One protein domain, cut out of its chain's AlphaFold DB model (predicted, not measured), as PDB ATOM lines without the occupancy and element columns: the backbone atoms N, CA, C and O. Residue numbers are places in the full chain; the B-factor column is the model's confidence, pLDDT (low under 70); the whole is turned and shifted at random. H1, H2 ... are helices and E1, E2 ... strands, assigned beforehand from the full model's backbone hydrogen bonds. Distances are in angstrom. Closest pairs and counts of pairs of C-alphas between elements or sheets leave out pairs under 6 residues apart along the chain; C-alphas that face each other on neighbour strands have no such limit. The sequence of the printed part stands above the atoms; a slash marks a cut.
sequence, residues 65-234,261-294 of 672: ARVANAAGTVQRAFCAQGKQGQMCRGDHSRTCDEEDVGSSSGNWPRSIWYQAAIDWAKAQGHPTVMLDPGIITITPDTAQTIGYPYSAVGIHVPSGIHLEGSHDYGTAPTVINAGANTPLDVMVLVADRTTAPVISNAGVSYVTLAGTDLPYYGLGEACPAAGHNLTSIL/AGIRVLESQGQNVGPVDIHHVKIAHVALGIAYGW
ATOM      1  N   ALA A  65       7.276 -38.965 -41.056       93.44
ATOM      2  CA  ALA A  65       6.908 -38.011 -42.095       93.44
ATOM      3  C   ALA A  65       6.151 -38.768 -43.199       93.44
ATOM      4  O   ALA A  65       6.734 -39.573 -43.930       93.44
ATOM      5  N   ARG A  66       4.837 -38.559 -43.285       92.56
ATOM      6  CA  ARG A  66       3.915 -39.222 -44.216       92.56
ATOM      7  C   ARG A  66       3.701 -38.349 -45.453       92.56
ATOM      8  O   ARG A  66       3.062 -37.302 -45.392       92.56
ATOM      9  N   VAL A  67       4.220 -38.792 -46.595       93.12
ATOM     10  CA  VAL A  67       4.076 -38.109 -47.887       93.12
ATOM     11  C   VAL A  67       2.750 -38.495 -48.531       93.12
ATOM     12  O   VAL A  67       2.493 -39.684 -48.741       93.12
ATOM     13  N   ALA A  68       1.926 -37.513 -48.896       90.62
ATOM     14  CA  ALA A  68       0.639 -37.718 -49.554       90.62
ATOM     15  C   ALA A  68       0.595 -37.142 -50.975       90.62
ATOM     16  O   ALA A  68       1.194 -36.114 -51.288       90.62
ATOM     17  N   ASN A  69      -0.147 -37.828 -51.846       88.94
ATOM     18  CA  ASN A  69      -0.449 -37.331 -53.185       88.94
ATOM     19  C   ASN A  69      -1.540 -36.239 -53.145       88.94
ATOM     20  O   ASN A  69      -2.176 -36.011 -52.118       88.94
ATOM     21  N   ALA A  70      -1.820 -35.609 -54.289       86.38
ATOM     22  CA  ALA A  70      -2.826 -34.543 -54.415       86.38
ATOM     23  C   ALA A  70      -4.289 -34.967 -54.121       86.38
ATOM     24  O   ALA A  70      -5.188 -34.137 -54.187       86.38
ATOM     25  N   ALA A  71      -4.540 -36.243 -53.803       88.00
ATOM     26  CA  ALA A  71      -5.828 -36.757 -53.331       88.00
ATOM     27  C   ALA A  71      -5.809 -37.099 -51.822       88.00
ATOM     28  O   ALA A  71      -6.638 -37.878 -51.357       88.00
ATOM     29  N   GLY A  72      -4.823 -36.596 -51.066       84.19
ATOM     30  CA  GLY A  72      -4.655 -36.843 -49.628       84.19
ATOM     31  C   GLY A  72      -4.223 -38.271 -49.268       84.19
ATOM     32  O   GLY A  72      -4.099 -38.612 -48.095       84.19
ATOM     33  N   THR A  73      -3.977 -39.140 -50.254       89.75
ATOM     34  CA  THR A  73      -3.611 -40.534 -49.982       89.75
ATOM     35  C   THR A  73      -2.124 -40.618 -49.660       89.75
ATOM     36  O   THR A  73      -1.292 -40.409 -50.546       89.75
ATOM     37  N   VAL A  74      -1.776 -40.987 -48.423       90.75
ATOM     38  CA  VAL A  74      -0.385 -41.259 -48.021       90.75
ATOM     39  C   VAL A  74       0.208 -42.369 -48.899       90.75
ATOM     40  O   VAL A  74      -0.323 -43.484 -48.958       90.75
ATOM     41  N   GLN A  75       1.296 -42.042 -49.596       93.62
ATOM     42  CA  GLN A  75       2.040 -42.917 -50.507       93.62
ATOM     43  C   GLN A  75       3.208 -43.620 -49.809       93.62
ATOM     44  O   GLN A  75       3.542 -44.742 -50.181       93.62
ATOM     45  N   ARG A  76       3.833 -42.953 -48.828       91.81
ATOM     46  CA  ARG A  76       5.037 -43.422 -48.132       91.81
ATOM     47  C   ARG A  76       5.206 -42.731 -46.778       91.81
ATOM     48  O   ARG A  76       4.904 -41.544 -46.669       91.81
ATOM     49  N   ALA A  77       5.721 -43.445 -45.783       92.25
ATOM     50  CA  ALA A  77       6.100 -42.919 -44.475       92.25
ATOM     51  C   ALA A  77       7.607 -43.084 -44.209       92.25
ATOM     52  O   ALA A  77       8.144 -44.183 -44.343       92.25
ATOM     53  N   PHE A  78       8.268 -42.005 -43.792       93.00
ATOM     54  CA  PHE A  78       9.690 -41.974 -43.433       93.00
ATOM     55  C   PHE A  78       9.872 -41.814 -41.921       93.00
ATOM     56  O   PHE A  78       9.089 -41.098 -41.301       93.00
ATOM     57  N   CYS A  79      10.900 -42.415 -41.319       90.56
ATOM     58  CA  CYS A  79      11.175 -42.290 -39.880       90.56
ATOM     59  C   CYS A  79      12.672 -42.374 -39.524       90.56
ATOM     60  O   CYS A  79      13.513 -42.747 -40.341       90.56
ATOM     61  N   ALA A  80      13.014 -42.037 -38.277       85.94
ATOM     62  CA  ALA A  80      14.382 -42.136 -37.764       85.94
ATOM     63  C   ALA A  80      14.940 -43.576 -37.802       85.94
ATOM     64  O   ALA A  80      14.189 -44.547 -37.771       85.94
ATOM     65  N   GLN A  81      16.268 -43.714 -37.804       84.44
ATOM     66  CA  GLN A  81      16.966 -45.007 -37.863       84.44
ATOM     67  C   GLN A  81      16.504 -46.016 -36.783       84.44
ATOM     68  O   GLN A  81      16.327 -45.673 -35.611       84.44
ATOM     69  N   GLY A  82      16.380 -47.291 -37.164       81.88
ATOM     70  CA  GLY A  82      15.953 -48.404 -36.313       81.88
ATOM     71  C   GLY A  82      14.446 -48.458 -36.029       81.88
ATOM     72  O   GLY A  82      14.042 -49.070 -35.033       81.88
ATOM     73  N   LYS A  83      13.621 -47.792 -36.846       88.19
ATOM     74  CA  LYS A  83      12.167 -47.629 -36.664       88.19
ATOM     75  C   LYS A  83      11.313 -48.140 -37.835       88.19
ATOM     76  O   LYS A  83      10.087 -48.154 -37.700       88.19
ATOM     77  N   GLN A  84      11.905 -48.615 -38.932       89.12
ATOM     78  CA  GLN A  84      11.178 -49.207 -40.062       89.12
ATOM     79  C   GLN A  84      10.227 -50.328 -39.597       89.12
ATOM     80  O   GLN A  84      10.554 -51.132 -38.720       89.12
ATOM     81  N   GLY A  85       9.019 -50.367 -40.161       87.81
ATOM     82  CA  GLY A  85       7.967 -51.322 -39.800       87.81
ATOM     83  C   GLY A  85       7.262 -51.063 -38.459       87.81
ATOM     84  O   GLY A  85       6.305 -51.768 -38.145       87.81
ATOM     85  N   GLN A  86       7.677 -50.065 -37.668       91.38
ATOM     86  CA  GLN A  86       6.934 -49.636 -36.474       91.38
ATOM     87  C   GLN A  86       5.756 -48.740 -36.889       91.38
ATOM     88  O   GLN A  86       5.829 -48.041 -37.900       91.38
ATOM     89  N   MET A  87       4.652 -48.781 -36.133       90.25
ATOM     90  CA  MET A  87       3.449 -47.985 -36.424       90.25
ATOM     91  C   MET A  87       3.740 -46.488 -36.293       90.25
ATOM     92  O   MET A  87       4.363 -46.077 -35.313       90.25
ATOM     93  N   CYS A  88       3.257 -45.692 -37.242       88.06
ATOM     94  CA  CYS A  88       3.339 -44.237 -37.187       88.06
ATOM     95  C   CYS A  88       2.408 -43.676 -36.100       88.06
ATOM     96  O   CYS A  88       1.401 -44.287 -35.724       88.06
ATOM     97  N   ARG A  89       2.780 -42.527 -35.539       86.00
ATOM     98  CA  ARG A  89       2.138 -41.928 -34.367       86.00
ATOM     99  C   ARG A  89       0.947 -41.075 -34.804       86.00
ATOM    100  O   ARG A  89       1.042 -40.300 -35.745       86.00
ATOM    101  N   GLY A  90      -0.198 -41.244 -34.147       74.56
ATOM    102  CA  GLY A  90      -1.469 -40.636 -34.572       74.56
ATOM    103  C   GLY A  90      -2.141 -41.335 -35.767       74.56
ATOM    104  O   GLY A  90      -3.359 -41.286 -35.888       74.56
ATOM    105  N   ASP A  91      -1.392 -42.073 -36.597       77.06
ATOM    106  CA  ASP A  91      -1.920 -42.872 -37.712       77.06
ATOM    107  C   ASP A  91      -1.541 -44.356 -37.572       77.06
ATOM    108  O   ASP A  91      -0.667 -44.883 -38.261       77.06
ATOM    109  N   HIS A  92      -2.258 -45.062 -36.691       72.31
ATOM    110  CA  HIS A  92      -2.087 -46.506 -36.477       72.31
ATOM    111  C   HIS A  92      -2.453 -47.372 -37.703       72.31
ATOM    112  O   HIS A  92      -2.294 -48.592 -37.650       72.31
ATOM    113  N   SER A  93      -2.953 -46.783 -38.799       81.00
ATOM    114  CA  SER A  93      -3.151 -47.495 -40.069       81.00
ATOM    115  C   SER A  93      -1.865 -47.594 -40.897       81.00
ATOM    116  O   SER A  93      -1.815 -48.355 -41.868       81.00
ATOM    117  N   ARG A  94      -0.821 -46.843 -40.519       86.81
ATOM    118  CA  ARG A  94       0.461 -46.765 -41.218       86.81
ATOM    119  C   ARG A  94       1.619 -47.252 -40.361       86.81
ATOM    120  O   ARG A  94       1.652 -47.099 -39.144       86.81
ATOM    121  N   THR A  95       2.601 -47.817 -41.044       91.31
ATOM    122  CA  THR A  95       3.925 -48.144 -40.516       91.31
ATOM    123  C   THR A  95       4.963 -47.312 -41.242       91.31
ATOM    124  O   THR A  95       4.742 -46.936 -42.389       91.31
ATOM    125  N   CYS A  96       6.107 -47.068 -40.613       90.94
ATOM    126  CA  CYS A  96       7.247 -46.490 -41.310       90.94
ATOM    127  C   CYS A  96       7.730 -47.423 -42.435       90.94
ATOM    128  O   CYS A  96       8.087 -48.575 -42.172       90.94
ATOM    129  N   ASP A  97       7.747 -46.922 -43.671       88.88
ATOM    130  CA  ASP A  97       8.139 -47.668 -44.869       88.88
ATOM    131  C   ASP A  97       9.653 -47.593 -45.118       88.88
ATOM    132  O   ASP A  97      10.258 -48.587 -45.519       88.88
ATOM    133  N   GLU A  98      10.275 -46.435 -44.871       84.31
ATOM    134  CA  GLU A  98      11.708 -46.177 -45.093       84.31
ATOM    135  C   GLU A  98      12.326 -45.428 -43.900       84.31
ATOM    136  O   GLU A  98      11.722 -44.508 -43.354       84.31
ATOM    137  N   GLU A  99      13.539 -45.806 -43.490       80.75
ATOM    138  CA  GLU A  99      14.244 -45.174 -42.366       80.75
ATOM    139  C   GLU A  99      15.588 -44.558 -42.770       80.75
ATOM    140  O   GLU A  99      16.160 -44.906 -43.806       80.75
ATOM    141  N   ASP A 100      16.115 -43.670 -41.923       72.75
ATOM    142  CA  ASP A 100      17.459 -43.120 -42.104       72.75
ATOM    143  C   ASP A 100      18.531 -44.222 -42.110       72.75
ATOM    144  O   ASP A 100      18.741 -44.927 -41.122       72.75
ATOM    145  N   VAL A 101      19.288 -44.308 -43.209       61.38
ATOM    146  CA  VAL A 101      20.343 -45.320 -43.442       61.38
ATOM    147  C   VAL A 101      21.586 -45.176 -42.544       61.38
ATOM    148  O   VAL A 101      22.508 -45.994 -42.610       61.38
ATOM    149  N   GLY A 102      21.583 -44.187 -41.648       54.81
ATOM    150  CA  GLY A 102      22.583 -43.989 -40.604       54.81
ATOM    151  C   GLY A 102      23.901 -43.377 -41.083       54.81
ATOM    152  O   GLY A 102      24.248 -43.359 -42.262       54.81
ATOM    153  N   SER A 103      24.700 -42.892 -40.132       52.44
ATOM    154  CA  SER A 103      25.962 -42.183 -40.405       52.44
ATOM    155  C   SER A 103      27.083 -43.048 -41.008       52.44
ATOM    156  O   SER A 103      28.141 -42.524 -41.356       52.44
ATOM    157  N   SER A 104      26.873 -44.360 -41.151       46.09
ATOM    158  CA  SER A 104      27.827 -45.322 -41.716       46.09
ATOM    159  C   SER A 104      27.657 -45.574 -43.225       46.09
ATOM    160  O   SER A 104      28.540 -46.180 -43.838       46.09
ATOM    161  N   SER A 105      26.572 -45.107 -43.859       43.75
ATOM    162  CA  SER A 105      26.304 -45.326 -45.290       43.75
ATOM    163  C   SER A 105      27.011 -44.292 -46.185       43.75
ATOM    164  O   SER A 105      26.389 -43.374 -46.720       43.75
ATOM    165  N   GLY A 106      28.326 -44.447 -46.371       35.53
ATOM    166  CA  GLY A 106      29.239 -43.447 -46.962       35.53
ATOM    167  C   GLY A 106      29.050 -43.009 -48.429       35.53
ATOM    168  O   GLY A 106      29.995 -42.471 -48.996       35.53
ATOM    169  N   ASN A 107      27.883 -43.227 -49.047       34.44
ATOM    170  CA  ASN A 107      27.551 -42.810 -50.421       34.44
ATOM    171  C   ASN A 107      26.290 -41.927 -50.533       34.44
ATOM    172  O   ASN A 107      25.960 -41.500 -51.638       34.44
ATOM    173  N   TRP A 108      25.577 -41.664 -49.435       32.25
ATOM    174  CA  TRP A 108      24.404 -40.781 -49.422       32.25
ATOM    175  C   TRP A 108      24.730 -39.473 -48.684       32.25
ATOM    176  O   TRP A 108      25.533 -39.502 -47.744       32.25
ATOM    177  N   PRO A 109      24.122 -38.326 -49.053       44.06
ATOM    178  CA  PRO A 109      24.035 -37.210 -48.114       44.06
ATOM    179  C   PRO A 109      23.348 -37.724 -46.843       44.06
ATOM    180  O   PRO A 109      22.472 -38.584 -46.939       44.06
ATOM    181  N   ARG A 110      23.761 -37.240 -45.663       51.19
ATOM    182  CA  ARG A 110      23.189 -37.673 -44.377       51.19
ATOM    183  C   ARG A 110      21.673 -37.480 -44.421       51.19
ATOM    184  O   ARG A 110      21.214 -36.343 -44.337       51.19
ATOM    185  N   SER A 111      20.918 -38.563 -44.602       59.28
ATOM    186  CA  SER A 111      19.467 -38.465 -44.629       59.28
ATOM    187  C   SER A 111      18.998 -38.088 -43.232       59.28
ATOM    188  O   SER A 111      19.518 -38.581 -42.227       59.28
ATOM    189  N   ILE A 112      18.053 -37.162 -43.194       83.12
ATOM    190  CA  ILE A 112      17.294 -36.829 -42.003       83.12
ATOM    191  C   ILE A 112      15.855 -37.099 -42.411       83.12
ATOM    192  O   ILE A 112      15.375 -36.470 -43.355       83.12
ATOM    193  N   TRP A 113      15.189 -38.055 -41.771       87.12
ATOM    194  CA  TRP A 113      13.953 -38.670 -42.274       87.12
ATOM    195  C   TRP A 113      12.868 -37.684 -42.735       87.12
ATOM    196  O   TRP A 113      12.242 -37.909 -43.770       87.12
ATOM    197  N   TYR A 114      12.675 -36.566 -42.027       90.06
ATOM    198  CA  TYR A 114      11.715 -35.530 -42.422       90.06
ATOM    199  C   TYR A 114      12.131 -34.776 -43.693       90.06
ATOM    200  O   TYR A 114      11.281 -34.485 -44.530       90.06
ATOM    201  N   GLN A 115      13.426 -34.508 -43.891       89.31
ATOM    202  CA  GLN A 115      13.921 -33.900 -45.127       89.31
ATOM    203  C   GLN A 115      13.917 -34.909 -46.278       89.31
ATOM    204  O   GLN A 115      13.508 -34.570 -47.382       89.31
ATOM    205  N   ALA A 116      14.282 -36.169 -46.017       87.31
ATOM    206  CA  ALA A 116      14.211 -37.237 -47.013       87.31
ATOM    207  C   ALA A 116      12.778 -37.416 -47.553       87.31
ATOM    208  O   ALA A 116      12.595 -37.594 -48.757       87.31
ATOM    209  N   ALA A 117      11.766 -37.281 -46.688       90.69
ATOM    210  CA  ALA A 117      10.362 -37.257 -47.086       90.69
ATOM    211  C   ALA A 117      10.017 -36.071 -48.001       90.69
ATOM    212  O   ALA A 117       9.361 -36.271 -49.021       90.69
ATOM    213  N   ILE A 118      10.474 -34.859 -47.667       91.00
ATOM    214  CA  ILE A 118      10.248 -33.635 -48.457       91.00
ATOM    215  C   ILE A 118      10.937 -33.715 -49.826       91.00
ATOM    216  O   ILE A 118      10.304 -33.469 -50.856       91.00
ATOM    217  N   ASP A 119      12.205 -34.116 -49.856       86.94
ATOM    218  CA  ASP A 119      12.997 -34.239 -51.079       86.94
ATOM    219  C   ASP A 119      12.415 -35.326 -52.002       86.94
ATOM    220  O   ASP A 119      12.300 -35.130 -53.215       86.94
ATOM    221  N   TRP A 120      11.974 -36.455 -51.432       88.50
ATOM    222  CA  TRP A 120      11.284 -37.512 -52.172       88.50
ATOM    223  C   TRP A 120       9.914 -37.054 -52.683       88.50
ATOM    224  O   TRP A 120       9.596 -37.289 -53.850       88.50
ATOM    225  N   ALA A 121       9.126 -36.349 -51.866       89.25
ATOM    226  CA  ALA A 121       7.837 -35.788 -52.264       89.25
ATOM    227  C   ALA A 121       7.985 -34.836 -53.463       89.25
ATOM    228  O   ALA A 121       7.305 -35.004 -54.479       89.25
ATOM    229  N   LYS A 122       8.958 -33.918 -53.402       85.75
ATOM    230  CA  LYS A 122       9.313 -33.002 -54.500       85.75
ATOM    231  C   LYS A 122       9.752 -33.766 -55.751       85.75
ATOM    232  O   LYS A 122       9.322 -33.419 -56.850       85.75
ATOM    233  N   ALA A 123      10.550 -34.825 -55.601       85.06
ATOM    234  CA  ALA A 123      11.010 -35.656 -56.715       85.06
ATOM    235  C   ALA A 123       9.900 -36.510 -57.366       85.06
ATOM    236  O   ALA A 123       9.995 -36.803 -58.557       85.06
ATOM    237  N   GLN A 124       8.861 -36.908 -56.619       87.50
ATOM    238  CA  GLN A 124       7.713 -37.675 -57.138       87.50
ATOM    239  C   GLN A 124       6.503 -36.805 -57.537       87.50
ATOM    240  O   GLN A 124       5.510 -37.333 -58.040       87.50
ATOM    241  N   GLY A 125       6.550 -35.486 -57.320       85.19
ATOM    242  CA  GLY A 125       5.410 -34.594 -57.569       85.19
ATOM    243  C   GLY A 125       4.247 -34.829 -56.597       85.19
ATOM    244  O   GLY A 125       3.085 -34.878 -57.003       85.19
ATOM    245  N   HIS A 126       4.550 -35.049 -55.320       90.00
ATOM    246  CA  HIS A 126       3.574 -35.223 -54.244       90.00
ATOM    247  C   HIS A 126       3.538 -33.950 -53.384       90.00
ATOM    248  O   HIS A 126       4.586 -33.567 -52.874       90.00
ATOM    249  N   PRO A 127       2.384 -33.269 -53.248       88.81
ATOM    250  CA  PRO A 127       2.358 -31.891 -52.762       88.81
ATOM    251  C   PRO A 127       2.374 -31.731 -51.239       88.81
ATOM    252  O   PRO A 127       2.532 -30.611 -50.771       88.81
ATOM    253  N   THR A 128       2.191 -32.799 -50.458       92.56
ATOM    254  CA  THR A 128       1.984 -32.689 -49.004       92.56
ATOM    255  C   THR A 128       2.887 -33.649 -48.241       92.56
ATOM    256  O   THR A 128       2.950 -34.839 -48.562       92.56
ATOM    257  N   VAL A 129       3.532 -33.147 -47.187       93.81
ATOM    258  CA  VAL A 129       4.247 -33.959 -46.195       93.81
ATOM    259  C   VAL A 129       3.678 -33.663 -44.813       93.81
ATOM    260  O   VAL A 129       3.866 -32.572 -44.283       93.81
ATOM    261  N   MET A 130       2.995 -34.653 -44.237       93.56
ATOM    262  CA  MET A 130       2.502 -34.625 -42.860       93.56
ATOM    263  C   MET A 130       3.590 -35.106 -41.902       93.56
ATOM    264  O   MET A 130       4.094 -36.219 -42.044       93.56
ATOM    265  N   LEU A 131       3.921 -34.303 -40.903       92.31
ATOM    266  CA  LEU A 131       4.688 -34.690 -39.730       92.31
ATOM    267  C   LEU A 131       3.717 -35.150 -38.641       92.31
ATOM    268  O   LEU A 131       2.777 -34.438 -38.290       92.31
ATOM    269  N   ASP A 132       3.961 -36.331 -38.086       89.81
ATOM    270  CA  ASP A 132       3.178 -36.854 -36.964       89.81
ATOM    271  C   ASP A 132       3.320 -35.981 -35.694       89.81
ATOM    272  O   ASP A 132       4.239 -35.155 -35.599       89.81
ATOM    273  N   PRO A 133       2.454 -36.159 -34.676       85.06
ATOM    274  CA  PRO A 133       2.673 -35.578 -33.354       85.06
ATOM    275  C   PRO A 133       4.038 -35.975 -32.769       85.06
ATOM    276  O   PRO A 133       4.480 -37.117 -32.912       85.06
ATOM    277  N   GLY A 134       4.714 -35.070 -32.063       81.75
ATOM    278  CA  GLY A 134       6.041 -35.350 -31.499       81.75
ATOM    279  C   GLY A 134       6.951 -34.129 -31.454       81.75
ATOM    280  O   GLY A 134       6.504 -33.012 -31.695       81.75
ATOM    281  N   ILE A 135       8.232 -34.354 -31.148       85.88
ATOM    282  CA  ILE A 135       9.257 -33.308 -31.041       85.88
ATOM    283  C   ILE A 135      10.403 -33.616 -32.014       85.88
ATOM    284  O   ILE A 135      11.028 -34.673 -31.936       85.88
ATOM    285  N   ILE A 136      10.697 -32.676 -32.914       88.19
ATOM    286  CA  ILE A 136      11.880 -32.667 -33.781       88.19
ATOM    287  C   ILE A 136      12.865 -31.638 -33.233       88.19
ATOM    288  O   ILE A 136      12.633 -30.437 -33.356       88.19
ATOM    289  N   THR A 137      13.988 -32.094 -32.680       88.38
ATOM    290  CA  THR A 137      15.077 -31.203 -32.257       88.38
ATOM    291  C   THR A 137      16.099 -31.028 -33.374       88.38
ATOM    292  O   THR A 137      16.768 -31.973 -33.799       88.38
ATOM    293  N   ILE A 138      16.239 -29.790 -33.846       87.62
ATOM    294  CA  ILE A 138      17.294 -29.379 -34.769       87.62
ATOM    295  C   ILE A 138      18.597 -29.233 -33.977       87.62
ATOM    296  O   ILE A 138      18.675 -28.444 -33.037       87.62
ATOM    297  N   THR A 139      19.615 -29.994 -34.360       85.94
ATOM    298  CA  THR A 139      20.945 -30.071 -33.732       85.94
ATOM    299  C   THR A 139      22.023 -29.723 -34.765       85.94
ATOM    300  O   THR A 139      21.708 -29.674 -35.954       85.94
ATOM    301  N   PRO A 140      23.307 -29.548 -34.399       81.88
ATOM    302  CA  PRO A 140      24.359 -29.286 -35.386       81.88
ATOM    303  C   PRO A 140      24.565 -30.430 -36.398       81.88
ATOM    304  O   PRO A 140      25.073 -30.183 -37.486       81.88
ATOM    305  N   ASP A 141      24.154 -31.662 -36.068       78.44
ATOM    306  CA  ASP A 141      24.192 -32.817 -36.980       78.44
ATOM    307  C   ASP A 141      22.925 -32.965 -37.850       78.44
ATOM    308  O   ASP A 141      22.980 -33.678 -38.855       78.44
ATOM    309  N   THR A 142      21.812 -32.306 -37.489       80.94
ATOM    310  CA  THR A 142      20.541 -32.292 -38.252       80.94
ATOM    311  C   THR A 142      20.210 -30.934 -38.888       80.94
ATOM    312  O   THR A 142      19.210 -30.809 -39.588       80.94
ATOM    313  N   ALA A 143      21.052 -29.918 -38.698       82.38
ATOM    314  CA  ALA A 143      20.978 -28.653 -39.418       82.38
ATOM    315  C   ALA A 143      21.565 -28.781 -40.837       82.38
ATOM    316  O   ALA A 143      22.516 -29.524 -41.081       82.38
ATOM    317  N   GLN A 144      21.005 -28.027 -41.780       76.75
ATOM    318  CA  GLN A 144      21.256 -28.171 -43.213       76.75
ATOM    319  C   GLN A 144      21.836 -26.895 -43.830       76.75
ATOM    320  O   GLN A 144      21.324 -25.795 -43.619       76.75
ATOM    321  N   THR A 145      22.862 -27.034 -44.672       72.25
ATOM    322  CA  THR A 145      23.427 -25.914 -45.439       72.25
ATOM    323  C   THR A 145      22.776 -25.823 -46.822       72.25
ATOM    324  O   THR A 145      23.254 -26.391 -47.807       72.25
ATOM    325  N   ILE A 146      21.689 -25.051 -46.914       62.69
ATOM    326  CA  ILE A 146      20.987 -24.766 -48.184       62.69
ATOM    327  C   ILE A 146      21.757 -23.753 -49.064       62.69
ATOM    328  O   ILE A 146      21.423 -23.541 -50.231       62.69
ATOM    329  N   GLY A 147      22.918 -23.284 -48.599       52.88
ATOM    330  CA  GLY A 147      23.911 -22.560 -49.393       52.88
ATOM    331  C   GLY A 147      23.803 -21.046 -49.250       52.88
ATOM    332  O   GLY A 147      22.837 -20.526 -48.695       52.88
ATOM    333  N   TYR A 148      24.829 -20.348 -49.744       38.91
ATOM    334  CA  TYR A 148      24.994 -18.905 -49.567       38.91
ATOM    335  C   TYR A 148      23.728 -18.116 -49.972       38.91
ATOM    336  O   TYR A 148      23.186 -18.386 -51.044       38.91
ATOM    337  N   PRO A 149      23.276 -17.123 -49.177       46.38
ATOM    338  CA  PRO A 149      23.925 -16.562 -47.981       46.38
ATOM    339  C   PRO A 149      23.740 -17.362 -46.678       46.38
ATOM    340  O   PRO A 149      24.251 -16.939 -45.646       46.38
ATOM    341  N   TYR A 150      23.044 -18.501 -46.702       55.53
ATOM    342  CA  TYR A 150      22.640 -19.242 -45.503       55.53
ATOM    343  C   TYR A 150      23.647 -20.322 -45.099       55.53
ATOM    344  O   TYR A 150      24.192 -21.056 -45.929       55.53
ATOM    345  N   SER A 151      23.872 -20.425 -43.793       61.56
ATOM    346  CA  SER A 151      24.840 -21.323 -43.167       61.56
ATOM    347  C   SER A 151      24.184 -22.609 -42.662       61.56
ATOM    348  O   SER A 151      24.623 -23.706 -43.021       61.56
ATOM    349  N   ALA A 152      23.109 -22.474 -41.882       74.69
ATOM    350  CA  ALA A 152      22.428 -23.571 -41.207       74.69
ATOM    351  C   ALA A 152      20.929 -23.271 -41.050       74.69
ATOM    352  O   ALA A 152      20.542 -22.255 -40.468       74.69
ATOM    353  N   VAL A 153      20.082 -24.175 -41.544       82.19
ATOM    354  CA  VAL A 153      18.619 -24.147 -41.364       82.19
ATOM    355  C   VAL A 153      18.124 -25.484 -40.813       82.19
ATOM    356  O   VAL A 153      18.812 -26.490 -40.963       82.19
ATOM    357  N   GLY A 154      16.954 -25.519 -40.176       88.44
ATOM    358  CA  GLY A 154      16.389 -26.769 -39.648       88.44
ATOM    359  C   GLY A 154      15.768 -27.662 -40.723       88.44
ATOM    360  O   GLY A 154      16.291 -28.730 -41.038       88.44
ATOM    361  N   ILE A 155      14.651 -27.213 -41.294       91.25
ATOM    362  CA  ILE A 155      13.900 -27.911 -42.347       91.25
ATOM    363  C   ILE A 155      13.845 -27.024 -43.592       91.25
ATOM    364  O   ILE A 155      13.622 -25.816 -43.477       91.25
ATOM    365  N   HIS A 156      14.023 -27.607 -44.780       88.56
ATOM    366  CA  HIS A 156      13.878 -26.911 -46.059       88.56
ATOM    367  C   HIS A 156      12.651 -27.425 -46.822       88.56
ATOM    368  O   HIS A 156      12.568 -28.598 -47.166       88.56
ATOM    369  N   VAL A 157      11.705 -26.528 -47.096       88.75
ATOM    370  CA  VAL A 157      10.480 -26.761 -47.867       88.75
ATOM    371  C   VAL A 157      10.642 -26.119 -49.259       88.75
ATOM    372  O   VAL A 157      10.724 -24.890 -49.352       88.75
ATOM    373  N   PRO A 158      10.736 -26.906 -50.347       82.44
ATOM    374  CA  PRO A 158      10.817 -26.391 -51.715       82.44
ATOM    375  C   PRO A 158       9.439 -25.988 -52.267       82.44
ATOM    376  O   PRO A 158       8.409 -26.275 -51.656       82.44
ATOM    377  N   SER A 159       9.392 -25.360 -53.453       77.19
ATOM    378  CA  SER A 159       8.103 -25.042 -54.099       77.19
ATOM    379  C   SER A 159       7.274 -26.303 -54.366       77.19
ATOM    380  O   SER A 159       7.824 -27.396 -54.532       77.19
ATOM    381  N   GLY A 160       5.952 -26.183 -54.432       79.88
ATOM    382  CA  GLY A 160       5.075 -27.334 -54.647       79.88
ATOM    383  C   GLY A 160       4.941 -28.278 -53.452       79.88
ATOM    384  O   GLY A 160       4.284 -29.299 -53.618       79.88
ATOM    385  N   ILE A 161       5.546 -27.971 -52.294       88.00
ATOM    386  CA  ILE A 161       5.416 -28.751 -51.057       88.00
ATOM    387  C   ILE A 161       4.749 -27.920 -49.961       88.00
ATOM    388  O   ILE A 161       5.194 -26.825 -49.614       88.00
ATOM    389  N   HIS A 162       3.708 -28.496 -49.376       91.88
ATOM    390  CA  HIS A 162       3.090 -28.071 -48.131       91.88
ATOM    391  C   HIS A 162       3.591 -28.956 -46.986       91.88
ATOM    392  O   HIS A 162       3.450 -30.182 -47.039       91.88
ATOM    393  N   LEU A 163       4.196 -28.339 -45.970       94.75
ATOM    394  CA  LEU A 163       4.610 -29.004 -44.738       94.75
ATOM    395  C   LEU A 163       3.506 -28.860 -43.686       94.75
ATOM    396  O   LEU A 163       3.148 -27.754 -43.276       94.75
ATOM    397  N   GLU A 164       2.977 -29.990 -43.248       92.56
ATOM    398  CA  GLU A 164       1.790 -30.091 -42.406       92.56
ATOM    399  C   GLU A 164       2.167 -30.769 -41.084       92.56
ATOM    400  O   GLU A 164       2.840 -31.796 -41.092       92.56
ATOM    401  N   GLY A 165       1.803 -30.189 -39.943       88.88
ATOM    402  CA  GLY A 165       1.918 -30.827 -38.628       88.88
ATOM    403  C   GLY A 165       0.604 -31.467 -38.177       88.88
ATOM    404  O   GLY A 165      -0.387 -31.476 -38.903       88.88
ATOM    405  N   SER A 166       0.571 -31.985 -36.951       80.25
ATOM    406  CA  SER A 166      -0.639 -32.566 -36.366       80.25
ATOM    407  C   SER A 166      -1.795 -31.561 -36.278       80.25
ATOM    408  O   SER A 166      -1.719 -30.559 -35.565       80.25
ATOM    409  N   HIS A 167      -2.901 -31.885 -36.951       68.00
ATOM    410  CA  HIS A 167      -4.190 -31.197 -36.812       68.00
ATOM    411  C   HIS A 167      -4.965 -31.630 -35.554       68.00
ATOM    412  O   HIS A 167      -5.967 -31.004 -35.211       68.00
ATOM    413  N   ASP A 168      -4.570 -32.732 -34.906       60.66
ATOM    414  CA  ASP A 168      -5.364 -33.380 -33.863       60.66
ATOM    415  C   ASP A 168      -4.925 -32.951 -32.456       60.66
ATOM    416  O   ASP A 168      -4.027 -33.524 -31.830       60.66
ATOM    417  N   TYR A 169      -5.621 -31.935 -31.945       46.84
ATOM    418  CA  TYR A 169      -5.464 -31.417 -30.585       46.84
ATOM    419  C   TYR A 169      -5.807 -32.451 -29.495       46.84
ATOM    420  O   TYR A 169      -5.365 -32.300 -28.356       46.84
ATOM    421  N   GLY A 170      -6.539 -33.521 -29.832       50.84
ATOM    422  CA  GLY A 170      -6.851 -34.620 -28.919       50.84
ATOM    423  C   GLY A 170      -5.702 -35.610 -28.703       50.84
ATOM    424  O   GLY A 170      -5.768 -36.400 -27.761       50.84
ATOM    425  N   THR A 171      -4.651 -35.584 -29.536       56.62
ATOM    426  CA  THR A 171      -3.506 -36.503 -29.410       56.62
ATOM    427  C   THR A 171      -2.182 -35.811 -29.099       56.62
ATOM    428  O   THR A 171      -1.555 -36.222 -28.132       56.62
ATOM    429  N   ALA A 172      -1.736 -34.813 -29.874       69.94
ATOM    430  CA  ALA A 172      -0.652 -33.873 -29.515       69.94
ATOM    431  C   ALA A 172      -0.271 -32.956 -30.699       69.94
ATOM    432  O   ALA A 172      -0.472 -33.330 -31.858       69.94
ATOM    433  N   PRO A 173       0.370 -31.795 -30.444       79.00
ATOM    434  CA  PRO A 173       0.995 -30.987 -31.489       79.00
ATOM    435  C   PRO A 173       2.259 -31.639 -32.081       79.00
ATOM    436  O   PRO A 173       2.958 -32.429 -31.437       79.00
ATOM    437  N   THR A 174       2.613 -31.214 -33.295       86.12
ATOM    438  CA  THR A 174       3.967 -31.374 -33.844       86.12
ATOM    439  C   THR A 174       4.820 -30.181 -33.419       86.12
ATOM    440  O   THR A 174       4.553 -29.042 -33.809       86.12
ATOM    441  N   VAL A 175       5.863 -30.441 -32.636       86.62
ATOM    442  CA  VAL A 175       6.854 -29.456 -32.194       86.62
ATOM    443  C   VAL A 175       8.127 -29.619 -33.019       86.62
ATOM    444  O   VAL A 175       8.672 -30.715 -33.131       86.62
ATOM    445  N   ILE A 176       8.644 -28.519 -33.553       89.00
ATOM    446  CA  ILE A 176      10.010 -28.413 -34.066       89.00
ATOM    447  C   ILE A 176      10.727 -27.433 -33.140       89.00
ATOM    448  O   ILE A 176      10.279 -26.299 -32.970       89.00
ATOM    449  N   ASN A 177      11.827 -27.854 -32.523       87.94
ATOM    450  CA  ASN A 177      12.593 -27.019 -31.608       87.94
ATOM    451  C   ASN A 177      14.094 -27.006 -31.927       87.94
ATOM    452  O   ASN A 177      14.587 -27.817 -32.708       87.94
ATOM    453  N   ALA A 178      14.822 -26.029 -31.387       83.75
ATOM    454  CA  ALA A 178      16.241 -25.836 -31.681       83.75
ATOM    455  C   ALA A 178      17.120 -26.210 -30.475       83.75
ATOM    456  O   ALA A 178      17.119 -25.514 -29.458       83.75
ATOM    457  N   GLY A 179      17.917 -27.272 -30.619       80.62
ATOM    458  CA  GLY A 179      18.791 -27.843 -29.588       80.62
ATOM    459  C   GLY A 179      19.813 -26.851 -29.037       80.62
ATOM    460  O   GLY A 179      20.320 -26.022 -29.799       80.62
ATOM    461  N   ALA A 180      20.140 -26.918 -27.747       75.12
ATOM    462  CA  ALA A 180      21.069 -26.005 -27.085       75.12
ATOM    463  C   ALA A 180      22.384 -25.838 -27.872       75.12
ATOM    464  O   ALA A 180      22.933 -26.799 -28.414       75.12
ATOM    465  N   ASN A 181      22.897 -24.606 -27.948       71.44
ATOM    466  CA  ASN A 181      24.088 -24.235 -28.731       71.44
ATOM    467  C   ASN A 181      24.029 -24.521 -30.254       71.44
ATOM    468  O   ASN A 181      25.055 -24.410 -30.923       71.44
ATOM    469  N   THR A 182      22.864 -24.835 -30.842       75.62
ATOM    470  CA  THR A 182      22.722 -24.970 -32.310       75.62
ATOM    471  C   THR A 182      22.518 -23.594 -32.962       75.62
ATOM    472  O   THR A 182      21.455 -22.993 -32.747       75.62
ATOM    473  N   PRO A 183      23.472 -23.074 -33.761       74.44
ATOM    474  CA  PRO A 183      23.271 -21.851 -34.532       74.44
ATOM    475  C   PRO A 183      22.373 -22.144 -35.739       74.44
ATOM    476  O   PRO A 183      22.611 -23.101 -36.473       74.44
ATOM    477  N   LEU A 184      21.348 -21.319 -35.948       76.81
ATOM    478  CA  LEU A 184      20.432 -21.418 -37.087       76.81
ATOM    479  C   LEU A 184      20.113 -20.023 -37.620       76.81
ATOM    480  O   LEU A 184      19.796 -19.118 -36.844       76.81
ATOM    481  N   ASP A 185      20.118 -19.880 -38.940       75.62
ATOM    482  CA  ASP A 185      19.572 -18.711 -39.630       75.62
ATOM    483  C   ASP A 185      18.031 -18.744 -39.595       75.62
ATOM    484  O   ASP A 185      17.376 -17.713 -39.425       75.62
ATOM    485  N   VAL A 186      17.440 -19.941 -39.708       81.62
ATOM    486  CA  VAL A 186      15.989 -20.174 -39.623       81.62
ATOM    487  C   VAL A 186      15.652 -21.620 -39.226       81.62
ATOM    488  O   VAL A 186      16.385 -22.548 -39.568       81.62
ATOM    489  N   MET A 187      14.532 -21.833 -38.527       89.00
ATOM    490  CA  MET A 187      14.025 -23.174 -38.201       89.00
ATOM    491  C   MET A 187      13.357 -23.861 -39.404       89.00
ATOM    492  O   MET A 187      13.725 -24.988 -39.724       89.00
ATOM    493  N   VAL A 188      12.432 -23.189 -40.100       91.56
ATOM    494  CA  VAL A 188      11.800 -23.671 -41.343       91.56
ATOM    495  C   VAL A 188      12.020 -22.677 -42.487       91.56
ATOM    496  O   VAL A 188      11.532 -21.546 -42.459       91.56
ATOM    497  N   LEU A 189      12.755 -23.104 -43.512       86.62
ATOM    498  CA  LEU A 189      13.021 -22.341 -44.728       86.62
ATOM    499  C   LEU A 189      12.054 -22.763 -45.842       86.62
ATOM    500  O   LEU A 189      12.110 -23.910 -46.272       86.62
ATOM    501  N   VAL A 190      11.247 -21.845 -46.371       84.00
ATOM    502  CA  VAL A 190      10.443 -22.046 -47.588       84.00
ATOM    503  C   VAL A 190      11.146 -21.343 -48.752       84.00
ATOM    504  O   VAL A 190      11.201 -20.115 -48.792       84.00
ATOM    505  N   ALA A 191      11.762 -22.095 -49.664       72.38
ATOM    506  CA  ALA A 191      12.640 -21.532 -50.701       72.38
ATOM    507  C   ALA A 191      12.848 -22.496 -51.874       72.38
ATOM    508  O   ALA A 191      12.888 -23.703 -51.665       72.38
ATOM    509  N   ASP A 192      13.097 -21.996 -53.084       61.69
ATOM    510  CA  ASP A 192      13.383 -22.843 -54.251       61.69
ATOM    511  C   ASP A 192      14.809 -22.599 -54.769       61.69
ATOM    512  O   ASP A 192      15.210 -21.469 -55.029       61.69
ATOM    513  N   ARG A 193      15.585 -23.676 -54.943       48.44
ATOM    514  CA  ARG A 193      16.952 -23.642 -55.514       48.44
ATOM    515  C   ARG A 193      16.972 -23.702 -57.048       48.44
ATOM    516  O   ARG A 193      18.041 -23.679 -57.652       48.44
ATOM    517  N   THR A 194      15.812 -23.871 -57.674       45.38
ATOM    518  CA  THR A 194      15.658 -24.209 -59.094       45.38
ATOM    519  C   THR A 194      14.394 -23.574 -59.641       45.38
ATOM    520  O   THR A 194      13.367 -23.610 -58.975       45.38
ATOM    521  N   THR A 195      14.432 -23.081 -60.875       47.00
ATOM    522  CA  THR A 195      13.252 -22.581 -61.588       47.00
ATOM    523  C   THR A 195      12.178 -23.665 -61.742       47.00
ATOM    524  O   THR A 195      12.306 -24.579 -62.557       47.00
ATOM    525  N   ALA A 196      11.087 -23.555 -60.979       46.56
ATOM    526  CA  ALA A 196       9.919 -24.410 -61.160       46.56
ATOM    527  C   ALA A 196       9.337 -24.243 -62.588       46.56
ATOM    528  O   ALA A 196       9.080 -23.117 -63.024       46.56
ATOM    529  N   PRO A 197       9.092 -25.333 -63.342       40.91
ATOM    530  CA  PRO A 197       8.541 -25.242 -64.696       40.91
ATOM    531  C   PRO A 197       7.035 -24.919 -64.724       40.91
ATOM    532  O   PRO A 197       6.486 -24.701 -65.800       40.91
ATOM    533  N   VAL A 198       6.368 -24.908 -63.563       51.84
ATOM    534  CA  VAL A 198       4.931 -24.652 -63.384       51.84
ATOM    535  C   VAL A 198       4.722 -23.904 -62.063       51.84
ATOM    536  O   VAL A 198       5.420 -24.188 -61.085       51.84
ATOM    537  N   ILE A 199       3.744 -22.992 -62.030       52.28
ATOM    538  CA  ILE A 199       3.272 -22.326 -60.806       52.28
ATOM    539  C   ILE A 199       2.903 -23.393 -59.772       52.28
ATOM    540  O   ILE A 199       2.053 -24.246 -60.029       52.28
ATOM    541  N   SER A 200       3.576 -23.374 -58.623       59.41
ATOM    542  CA  SER A 200       3.423 -24.396 -57.587       59.41
ATOM    543  C   SER A 200       3.522 -23.784 -56.191       59.41
ATOM    544  O   SER A 200       4.545 -23.217 -55.810       59.41
ATOM    545  N   ASN A 201       2.418 -23.869 -55.446       70.06
ATOM    546  CA  ASN A 201       2.286 -23.316 -54.099       70.06
ATOM    547  C   ASN A 201       3.232 -24.031 -53.128       70.06
ATOM    548  O   ASN A 201       3.487 -25.222 -53.289       70.06
ATOM    549  N   ALA A 202       3.693 -23.344 -52.091       81.06
ATOM    550  CA  ALA A 202       4.326 -23.986 -50.939       81.06
ATOM    551  C   ALA A 202       3.680 -23.495 -49.649       81.06
ATOM    552  O   ALA A 202       3.032 -22.449 -49.641       81.06
ATOM    553  N   GLY A 203       3.872 -24.213 -48.550       88.38
ATOM    554  CA  GLY A 203       3.317 -23.755 -47.285       88.38
ATOM    555  C   GLY A 203       3.806 -24.496 -46.059       88.38
ATOM    556  O   GLY A 203       4.510 -25.503 -46.149       88.38
ATOM    557  N   VAL A 204       3.462 -23.940 -44.901       91.56
ATOM    558  CA  VAL A 204       3.810 -24.467 -43.579       91.56
ATOM    559  C   VAL A 204       2.613 -24.282 -42.656       91.56
ATOM    560  O   VAL A 204       2.108 -23.168 -42.513       91.56
ATOM    561  N   SER A 205       2.161 -25.358 -42.013       90.31
ATOM    562  CA  SER A 205       0.967 -25.304 -41.172       90.31
ATOM    563  C   SER A 205       0.944 -26.296 -40.018       90.31
ATOM    564  O   SER A 205       1.593 -27.336 -40.075       90.31
ATOM    565  N   TYR A 206       0.188 -25.961 -38.967       86.00
ATOM    566  CA  TYR A 206      -0.063 -26.818 -37.794       86.00
ATOM    567  C   TYR A 206       1.201 -27.318 -37.062       86.00
ATOM    568  O   TYR A 206       1.191 -28.337 -36.373       86.00
ATOM    569  N   VAL A 207       2.298 -26.564 -37.172       87.38
ATOM    570  CA  VAL A 207       3.550 -26.793 -36.438       87.38
ATOM    571  C   VAL A 207       3.732 -25.773 -35.315       87.38
ATOM    572  O   VAL A 207       3.374 -24.600 -35.445       87.38
ATOM    573  N   THR A 208       4.327 -26.220 -34.211       86.56
ATOM    574  CA  THR A 208       4.828 -25.364 -33.128       86.56
ATOM    575  C   THR A 208       6.338 -25.221 -33.268       86.56
ATOM    576  O   THR A 208       7.052 -26.218 -33.217       86.56
ATOM    577  N   LEU A 209       6.829 -23.997 -33.459       87.38
ATOM    578  CA  LEU A 209       8.250 -23.687 -33.606       87.38
ATOM    579  C   LEU A 209       8.779 -23.024 -32.329       87.38
ATOM    580  O   LEU A 209       8.369 -21.909 -32.006       87.38
ATOM    581  N   ALA A 210       9.699 -23.682 -31.625       83.56
ATOM    582  CA  ALA A 210      10.333 -23.151 -30.416       83.56
ATOM    583  C   ALA A 210      11.851 -22.972 -30.597       83.56
ATOM    584  O   ALA A 210      12.592 -23.937 -30.790       83.56
ATOM    585  N   GLY A 211      12.356 -21.745 -30.461       79.62
ATOM    586  CA  GLY A 211      13.791 -21.427 -30.537       79.62
ATOM    587  C   GLY A 211      14.653 -21.952 -29.375       79.62
ATOM    588  O   GLY A 211      15.735 -21.423 -29.125       79.62
ATOM    589  N   THR A 212      14.199 -22.979 -28.657       76.00
ATOM    590  CA  THR A 212      14.845 -23.615 -27.499       76.00
ATOM    591  C   THR A 212      14.296 -25.033 -27.303       76.00
ATOM    592  O   THR A 212      13.124 -25.291 -27.560       76.00
ATOM    593  N   ASP A 213      15.149 -25.953 -26.860       75.31
ATOM    594  CA  ASP A 213      14.862 -27.364 -26.580       75.31
ATOM    595  C   ASP A 213      14.418 -27.651 -25.135       75.31
ATOM    596  O   ASP A 213      14.132 -28.797 -24.788       75.31
ATOM    597  N   LEU A 214      14.324 -26.621 -24.291       68.38
ATOM    598  CA  LEU A 214      13.861 -26.746 -22.910       68.38
ATOM    599  C   LEU A 214      12.382 -27.204 -22.879       68.38
ATOM    600  O   LEU A 214      11.534 -26.518 -23.455       68.38
ATOM    601  N   PRO A 215      12.026 -28.322 -22.206       58.78
ATOM    602  CA  PRO A 215      10.703 -28.947 -22.359       58.78
ATOM    603  C   PRO A 215       9.498 -28.037 -22.075       58.78
ATOM    604  O   PRO A 215       8.524 -28.075 -22.820       58.78
ATOM    605  N   TYR A 216       9.599 -27.173 -21.062       58.69
ATOM    606  CA  TYR A 216       8.560 -26.212 -20.649       58.69
ATOM    607  C   TYR A 216       8.385 -25.019 -21.611       58.69
ATOM    608  O   TYR A 216       7.430 -24.256 -21.517       58.69
ATOM    609  N   TYR A 217       9.297 -24.853 -22.569       57.47
ATOM    610  CA  TYR A 217       9.163 -23.902 -23.674       57.47
ATOM    611  C   TYR A 217       8.714 -24.587 -24.978       57.47
ATOM    612  O   TYR A 217       8.135 -23.940 -25.850       57.47
ATOM    613  N   GLY A 218       8.907 -25.906 -25.109       54.03
ATOM    614  CA  GLY A 218       8.593 -26.670 -26.323       54.03
ATOM    615  C   GLY A 218       7.110 -26.687 -26.721       54.03
ATOM    616  O   GLY A 218       6.805 -26.802 -27.905       54.03
ATOM    617  N   LEU A 219       6.187 -26.525 -25.766       55.41
ATOM    618  CA  LEU A 219       4.741 -26.432 -26.032       55.41
ATOM    619  C   LEU A 219       4.272 -25.004 -26.379       55.41
ATOM    620  O   LEU A 219       3.131 -24.812 -26.813       55.41
ATOM    621  N   GLY A 220       5.141 -24.001 -26.193       50.53
ATOM    622  CA  GLY A 220       4.796 -22.588 -26.330       50.53
ATOM    623  C   GLY A 220       3.730 -22.153 -25.323       50.53
ATOM    624  O   GLY A 220       2.736 -21.559 -25.721       50.53
ATOM    625  N   GLU A 221       3.910 -22.465 -24.035       50.38
ATOM    626  CA  GLU A 221       2.896 -22.291 -22.972       50.38
ATOM    627  C   GLU A 221       2.466 -20.826 -22.746       50.38
ATOM    628  O   GLU A 221       1.353 -20.563 -22.302       50.38
ATOM    629  N   ALA A 222       3.315 -19.856 -23.107       51.09
ATOM    630  CA  ALA A 222       2.977 -18.427 -23.109       51.09
ATOM    631  C   ALA A 222       2.346 -17.927 -24.424       51.09
ATOM    632  O   ALA A 222       1.954 -16.761 -24.511       51.09
ATOM    633  N   CYS A 223       2.238 -18.778 -25.450       59.00
ATOM    634  CA  CYS A 223       1.392 -18.510 -26.605       59.00
ATOM    635  C   CYS A 223      -0.028 -19.039 -26.357       59.00
ATOM    636  O   CYS A 223      -0.179 -20.203 -25.980       59.00
ATOM    637  N   PRO A 224      -1.081 -18.253 -26.658       56.41
ATOM    638  CA  PRO A 224      -2.456 -18.737 -26.591       56.41
ATOM    639  C   PRO A 224      -2.675 -19.965 -27.485       56.41
ATOM    640  O   PRO A 224      -1.909 -20.233 -28.418       56.41
ATOM    641  N   ALA A 225      -3.749 -20.707 -27.212       50.03
ATOM    642  CA  ALA A 225      -4.098 -21.968 -27.863       50.03
ATOM    643  C   ALA A 225      -4.582 -21.816 -29.329       50.03
ATOM    644  O   ALA A 225      -5.701 -22.178 -29.659       50.03
ATOM    645  N   ALA A 226      -3.682 -21.337 -30.200       50.69
ATOM    646  CA  ALA A 226      -3.694 -21.344 -31.667       50.69
ATOM    647  C   ALA A 226      -4.905 -20.708 -32.392       50.69
ATOM    648  O   ALA A 226      -6.070 -20.942 -32.092       50.69
ATOM    649  N   GLY A 227      -4.635 -19.966 -33.471       41.09
ATOM    650  CA  GLY A 227      -5.656 -19.210 -34.207       41.09
ATOM    651  C   GLY A 227      -6.700 -20.020 -34.996       41.09
ATOM    652  O   GLY A 227      -7.467 -19.425 -35.746       41.09
ATOM    653  N   HIS A 228      -6.764 -21.346 -34.850       40.22
ATOM    654  CA  HIS A 228      -7.721 -22.207 -35.560       40.22
ATOM    655  C   HIS A 228      -9.175 -21.959 -35.118       40.22
ATOM    656  O   HIS A 228     -10.072 -21.903 -35.956       40.22
ATOM    657  N   ASN A 229      -9.400 -21.700 -33.824       40.38
ATOM    658  CA  ASN A 229     -10.717 -21.338 -33.290       40.38
ATOM    659  C   ASN A 229     -11.091 -19.856 -33.519       40.38
ATOM    660  O   ASN A 229     -12.211 -19.451 -33.198       40.38
ATOM    661  N   LEU A 230     -10.201 -19.042 -34.112       43.59
ATOM    662  CA  LEU A 230     -10.447 -17.626 -34.433       43.59
ATOM    663  C   LEU A 230     -11.237 -17.472 -35.742       43.59
ATOM    664  O   LEU A 230     -10.791 -16.899 -36.746       43.59
ATOM    665  N   THR A 231     -12.486 -17.937 -35.709       39.41
ATOM    666  CA  THR A 231     -13.466 -17.627 -36.761       39.41
ATOM    667  C   THR A 231     -13.648 -16.108 -36.892       39.41
ATOM    668  O   THR A 231     -13.713 -15.592 -38.010       39.41
ATOM    669  N   SER A 232     -13.578 -15.384 -35.768       40.22
ATOM    670  CA  SER A 232     -13.485 -13.927 -35.670       40.22
ATOM    671  C   SER A 232     -12.505 -13.508 -34.571       40.22
ATOM    672  O   SER A 232     -12.458 -14.119 -33.504       40.22
ATOM    673  N   ILE A 233     -11.775 -12.410 -34.793       43.50
ATOM    674  CA  ILE A 233     -10.869 -11.831 -33.790       43.50
ATOM    675  C   ILE A 233     -11.618 -11.338 -32.534       43.50
ATOM    676  O   ILE A 233     -11.017 -11.248 -31.462       43.50
ATOM    677  N   LEU A 234     -12.935 -11.106 -32.639       41.16
ATOM    678  CA  LEU A 234     -13.823 -10.716 -31.533       41.16
ATOM    679  C   LEU A 234     -13.933 -11.780 -30.426       41.16
ATOM    680  O   LEU A 234     -14.270 -11.459 -29.291       41.16
ATOM    681  N   ALA A 261      15.312 -16.892 -37.380       77.94
ATOM    682  CA  ALA A 261      13.890 -16.866 -37.728       77.94
ATOM    683  C   ALA A 261      13.165 -18.185 -37.385       77.94
ATOM    684  O   ALA A 261      13.764 -19.260 -37.433       77.94
ATOM    685  N   GLY A 262      11.865 -18.125 -37.096       83.75
ATOM    686  CA  GLY A 262      10.988 -19.296 -37.023       83.75
ATOM    687  C   GLY A 262      10.717 -19.837 -38.424       83.75
ATOM    688  O   GLY A 262      11.277 -20.859 -38.817       83.75
ATOM    689  N   ILE A 263       9.924 -19.102 -39.209       86.50
ATOM    690  CA  ILE A 263       9.720 -19.366 -40.642       86.50
ATOM    691  C   ILE A 263      10.386 -18.262 -41.460       86.50
ATOM    692  O   ILE A 263      10.242 -17.082 -41.138       86.50
ATOM    693  N   ARG A 264      11.068 -18.625 -42.549       79.50
ATOM    694  CA  ARG A 264      11.554 -17.678 -43.559       79.50
ATOM    695  C   ARG A 264      11.109 -18.113 -44.946       79.50
ATOM    696  O   ARG A 264      11.356 -19.256 -45.315       79.50
ATOM    697  N   VAL A 265      10.513 -17.205 -45.712       74.50
ATOM    698  CA  VAL A 265      10.174 -17.432 -47.127       74.50
ATOM    699  C   VAL A 265      11.161 -16.667 -47.993       74.50
ATOM    700  O   VAL A 265      11.415 -15.499 -47.713       74.50
ATOM    701  N   LEU A 266      11.717 -17.301 -49.022       66.06
ATOM    702  CA  LEU A 266      12.663 -16.677 -49.945       66.06
ATOM    703  C   LEU A 266      12.114 -16.528 -51.362       66.06
ATOM    704  O   LEU A 266      11.073 -17.068 -51.728       66.06
ATOM    705  N   GLU A 267      12.882 -15.810 -52.174       51.50
ATOM    706  CA  GLU A 267      12.761 -15.834 -53.623       51.50
ATOM    707  C   GLU A 267      12.861 -17.269 -54.176       51.50
ATOM    708  O   GLU A 267      13.765 -18.032 -53.831       51.50
ATOM    709  N   SER A 268      11.949 -17.603 -55.090       49.12
ATOM    710  CA  SER A 268      12.162 -18.623 -56.116       49.12
ATOM    711  C   SER A 268      12.526 -17.889 -57.402       49.12
ATOM    712  O   SER A 268      11.787 -17.005 -57.835       49.12
ATOM    713  N   GLN A 269      13.662 -18.233 -58.004       46.59
ATOM    714  CA  GLN A 269      14.298 -17.443 -59.068       46.59
ATOM    715  C   GLN A 269      13.675 -17.664 -60.461       46.59
ATOM    716  O   GLN A 269      14.381 -17.841 -61.453       46.59
ATOM    717  N   GLY A 270      12.345 -17.721 -60.553       46.09
ATOM    718  CA  GLY A 270      11.629 -17.989 -61.798       46.09
ATOM    719  C   GLY A 270      10.294 -17.266 -61.897       46.09
ATOM    720  O   GLY A 270       9.623 -17.037 -60.903       46.09
ATOM    721  N   GLN A 271       9.856 -16.977 -63.121       47.62
ATOM    722  CA  GLN A 271       8.579 -16.291 -63.384       47.62
ATOM    723  C   GLN A 271       7.331 -17.125 -63.008       47.62
ATOM    724  O   GLN A 271       6.224 -16.600 -62.999       47.62
ATOM    725  N   ASN A 272       7.508 -18.403 -62.654       52.41
ATOM    726  CA  ASN A 272       6.451 -19.349 -62.288       52.41
ATOM    727  C   ASN A 272       6.419 -19.658 -60.774       52.41
ATOM    728  O   ASN A 272       6.222 -20.811 -60.388       52.41
ATOM    729  N   VAL A 273       6.653 -18.681 -59.890       54.72
ATOM    730  CA  VAL A 273       6.455 -18.907 -58.441       54.72
ATOM    731  C   VAL A 273       4.959 -18.989 -58.134       54.72
ATOM    732  O   VAL A 273       4.190 -18.155 -58.616       54.72
ATOM    733  N   GLY A 274       4.546 -19.981 -57.341       60.53
ATOM    734  CA  GLY A 274       3.214 -20.008 -56.729       60.53
ATOM    735  C   GLY A 274       3.150 -19.185 -55.439       60.53
ATOM    736  O   GLY A 274       4.192 -18.860 -54.870       60.53
ATOM    737  N   PRO A 275       1.945 -18.848 -54.956       71.69
ATOM    738  CA  PRO A 275       1.786 -18.237 -53.643       71.69
ATOM    739  C   PRO A 275       2.314 -19.160 -52.535       71.69
ATOM    740  O   PRO A 275       2.202 -20.387 -52.623       71.69
ATOM    741  N   VAL A 276       2.865 -18.561 -51.480       78.44
ATOM    742  CA  VAL A 276       3.256 -19.263 -50.253       78.44
ATOM    743  C   VAL A 276       2.216 -19.019 -49.165       78.44
ATOM    744  O   VAL A 276       1.785 -17.883 -48.977       78.44
ATOM    745  N   ASP A 277       1.818 -20.069 -48.452       83.44
ATOM    746  CA  ASP A 277       0.792 -20.012 -47.406       83.44
ATOM    747  C   ASP A 277       1.352 -20.450 -46.042       83.44
ATOM    748  O   ASP A 277       1.955 -21.517 -45.907       83.44
ATOM    749  N   ILE A 278       1.195 -19.609 -45.020       86.31
ATOM    750  CA  ILE A 278       1.645 -19.882 -43.652       86.31
ATOM    751  C   ILE A 278       0.458 -19.711 -42.713       86.31
ATOM    752  O   ILE A 278       0.077 -18.581 -42.383       86.31
ATOM    753  N   HIS A 279      -0.098 -20.829 -42.240       85.31
ATOM    754  CA  HIS A 279      -1.303 -20.784 -41.421       85.31
ATOM    755  C   HIS A 279      -1.342 -21.761 -40.246       85.31
ATOM    756  O   HIS A 279      -0.849 -22.887 -40.316       85.31
ATOM    757  N   HIS A 280      -2.020 -21.361 -39.170       80.50
ATOM    758  CA  HIS A 280      -2.195 -22.167 -37.955       80.50
ATOM    759  C   HIS A 280      -0.879 -22.596 -37.270       80.50
ATOM    760  O   HIS A 280      -0.858 -23.605 -36.565       80.50
ATOM    761  N   VAL A 281       0.222 -21.854 -37.449       83.50
ATOM    762  CA  VAL A 281       1.485 -22.131 -36.743       83.50
ATOM    763  C   VAL A 281       1.564 -21.402 -35.399       83.50
ATOM    764  O   VAL A 281       1.091 -20.268 -35.256       83.50
ATOM    765  N   LYS A 282       2.204 -22.040 -34.413       81.75
ATOM    766  CA  LYS A 282       2.706 -21.373 -33.200       81.75
ATOM    767  C   LYS A 282       4.199 -21.087 -33.380       81.75
ATOM    768  O   LYS A 282       4.920 -21.971 -33.833       81.75
ATOM    769  N   ILE A 283       4.686 -19.902 -33.008       81.44
ATOM    770  CA  ILE A 283       6.122 -19.569 -33.062       81.44
ATOM    771  C   ILE A 283       6.548 -18.822 -31.797       81.44
ATOM    772  O   ILE A 283       5.952 -17.795 -31.474       81.44
ATOM    773  N   ALA A 284       7.600 -19.300 -31.126       78.62
ATOM    774  CA  ALA A 284       8.162 -18.654 -29.942       78.62
ATOM    775  C   ALA A 284       9.686 -18.788 -29.790       78.62
ATOM    776  O   ALA A 284      10.326 -19.646 -30.403       78.62
ATOM    777  N   HIS A 285      10.266 -17.935 -28.937       77.06
ATOM    778  CA  HIS A 285      11.674 -17.962 -28.512       77.06
ATOM    779  C   HIS A 285      12.709 -17.763 -29.640       77.06
ATOM    780  O   HIS A 285      13.856 -18.198 -29.541       77.06
ATOM    781  N   VAL A 286      12.311 -17.104 -30.730       74.81
ATOM    782  CA  VAL A 286      13.150 -16.790 -31.902       74.81
ATOM    783  C   VAL A 286      13.236 -15.280 -32.120       74.81
ATOM    784  O   VAL A 286      12.396 -14.518 -31.648       74.81
ATOM    785  N   ALA A 287      14.261 -14.801 -32.823       69.19
ATOM    786  CA  ALA A 287      14.400 -13.369 -33.074       69.19
ATOM    787  C   ALA A 287      13.304 -12.846 -34.011       69.19
ATOM    788  O   ALA A 287      12.695 -11.816 -33.726       69.19
ATOM    789  N   LEU A 288      13.038 -13.565 -35.101       70.69
ATOM    790  CA  LEU A 288      11.994 -13.238 -36.072       70.69
ATOM    791  C   LEU A 288      10.960 -14.370 -36.070       70.69
ATOM    792  O   LEU A 288      11.339 -15.522 -36.249       70.69
ATOM    793  N   GLY A 289       9.672 -14.083 -35.889       75.19
ATOM    794  CA  GLY A 289       8.622 -15.102 -35.963       75.19
ATOM    795  C   GLY A 289       8.470 -15.627 -37.391       75.19
ATOM    796  O   GLY A 289       8.903 -16.735 -37.711       75.19
ATOM    797  N   ILE A 290       7.910 -14.785 -38.260       77.12
ATOM    798  CA  ILE A 290       7.832 -15.011 -39.709       77.12
ATOM    799  C   ILE A 290       8.661 -13.940 -40.421       77.12
ATOM    800  O   ILE A 290       8.500 -12.750 -40.156       77.12
ATOM    801  N   ALA A 291       9.530 -14.366 -41.335       69.50
ATOM    802  CA  ALA A 291      10.343 -13.520 -42.199       69.50
ATOM    803  C   ALA A 291      10.085 -13.876 -43.673       69.50
ATOM    804  O   ALA A 291      10.824 -14.646 -44.285       69.50
ATOM    805  N   TYR A 292       9.023 -13.333 -44.263       63.91
ATOM    806  CA  TYR A 292       8.885 -13.328 -45.723       63.91
ATOM    807  C   TYR A 292      10.038 -12.489 -46.307       63.91
ATOM    808  O   TYR A 292      10.438 -11.527 -45.656       63.91
ATOM    809  N   GLY A 293      10.632 -12.823 -47.460       53.53
ATOM    810  CA  GLY A 293      12.013 -12.366 -47.690       53.53
ATOM    811  C   GLY A 293      12.637 -12.512 -49.080       53.53
ATOM    812  O   GLY A 293      13.463 -13.404 -49.270       53.53
ATOM    813  N   TRP A 294      12.435 -11.558 -49.999       47.34
ATOM    814  CA  TRP A 294      13.362 -11.363 -51.129       47.34
ATOM    815  C   TRP A 294      14.639 -10.644 -50.671       47.34
ATOM    816  O   TRP A 294      14.924  -9.504 -51.027       47.34
TER     817      TRP A 294
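This is residues 65 to 234 and 261 to 294 of the 672 residues of an uncharacterized protein of Corallococcus exercitus (UniProt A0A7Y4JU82). The printed part is a short solenoid wound in four stacked turns of three strands each (E3 E4 E5, E6 E7 E8, E9 E10 E11, E12 E13 E14), with three sheets as its walls. H1 caps the end at the first turn, where the hairpin E1 E2 extends one wall; the loop residues 104 to 109 stick out. There are 204 residues, with named elements in the order E1 E2 H1 E3 to E10 H2 E11 to E14: two helices and fourteen strands, mostly strand, though under half of the residues are in named elements. The sheet E2 E1 E3 E6 E9 E12 is mixed; E4 E7 E10 E13 and E5 E8 E11 E14 are all parallel. The whole is compact, with a radius of gyration of the C-alphas of 16.4 A and spans of 51 by 42 by 39 A.

E1, residues 65 to 68, begins at C-alpha 65 (6.908, -38.011, -42.095), and E2 is residues 74 to 79. H1, residues 113 to 124, is 16.2 A long. Then come E3, 128 to 131; E4, 134 to 138; E5, 153 to 157; E6, 162 to 164; E7, 174 to 178; E8, 186 to 192, 15.1 A; E9, 200 to 205, 16.6 A; E10, 207 to 210; and H2, 215 to 218. After the cut come E11, 261 to 268, 18.6 A; E12, 273 to 279, 18.8 A; E13, 282 to 284; and E14, 288 to 293, ending at C-alpha 293 (12.013, -12.366, -47.690).

In the twisted six-strand sheet, N 66 and O 130 of E1 and E3, antiparallel, are 2.8 A apart, and N 131 and O 164 of E3 and E6, parallel, 2.7 A. The three sheets form a stack, face to face in turn: E5 E8 E11 E14 faces the six-strand sheet with strands at 5 degrees, and E4 E7 E10 E13 with strands at 74 degrees. E3 runs on into E4 at 98 degrees. H1 is on the six-strand sheet, two layers, at a height of 7.9 A, over E1 and E3; the C-alphas of Ala 65 and Tyr 114 are the closest of E1 and H1, 5.4 A. E2, H1 and E3 make a split strand-helix-strand unit, two strands running the same way with E1 between them, its crossover right-handed. H2 only grazes the sheet E4 E7 E10 E13. Every O i to N i+4 pair of H1 is within hydrogen-bond range; H2 is too short for one.

The C-alphas farthest apart, of Gly 106 and Leu 234, are 56.2 A apart. Residues 235 to 260 are not printed, and C-alphas 234 and 261 are 29.1 A apart across the cut. The links E2 to H1 and E4 to E5 are long. The mean pLDDT of the printed part is 73.8; 67 residues are under 70, among them 101 to 111 and 214 to 234.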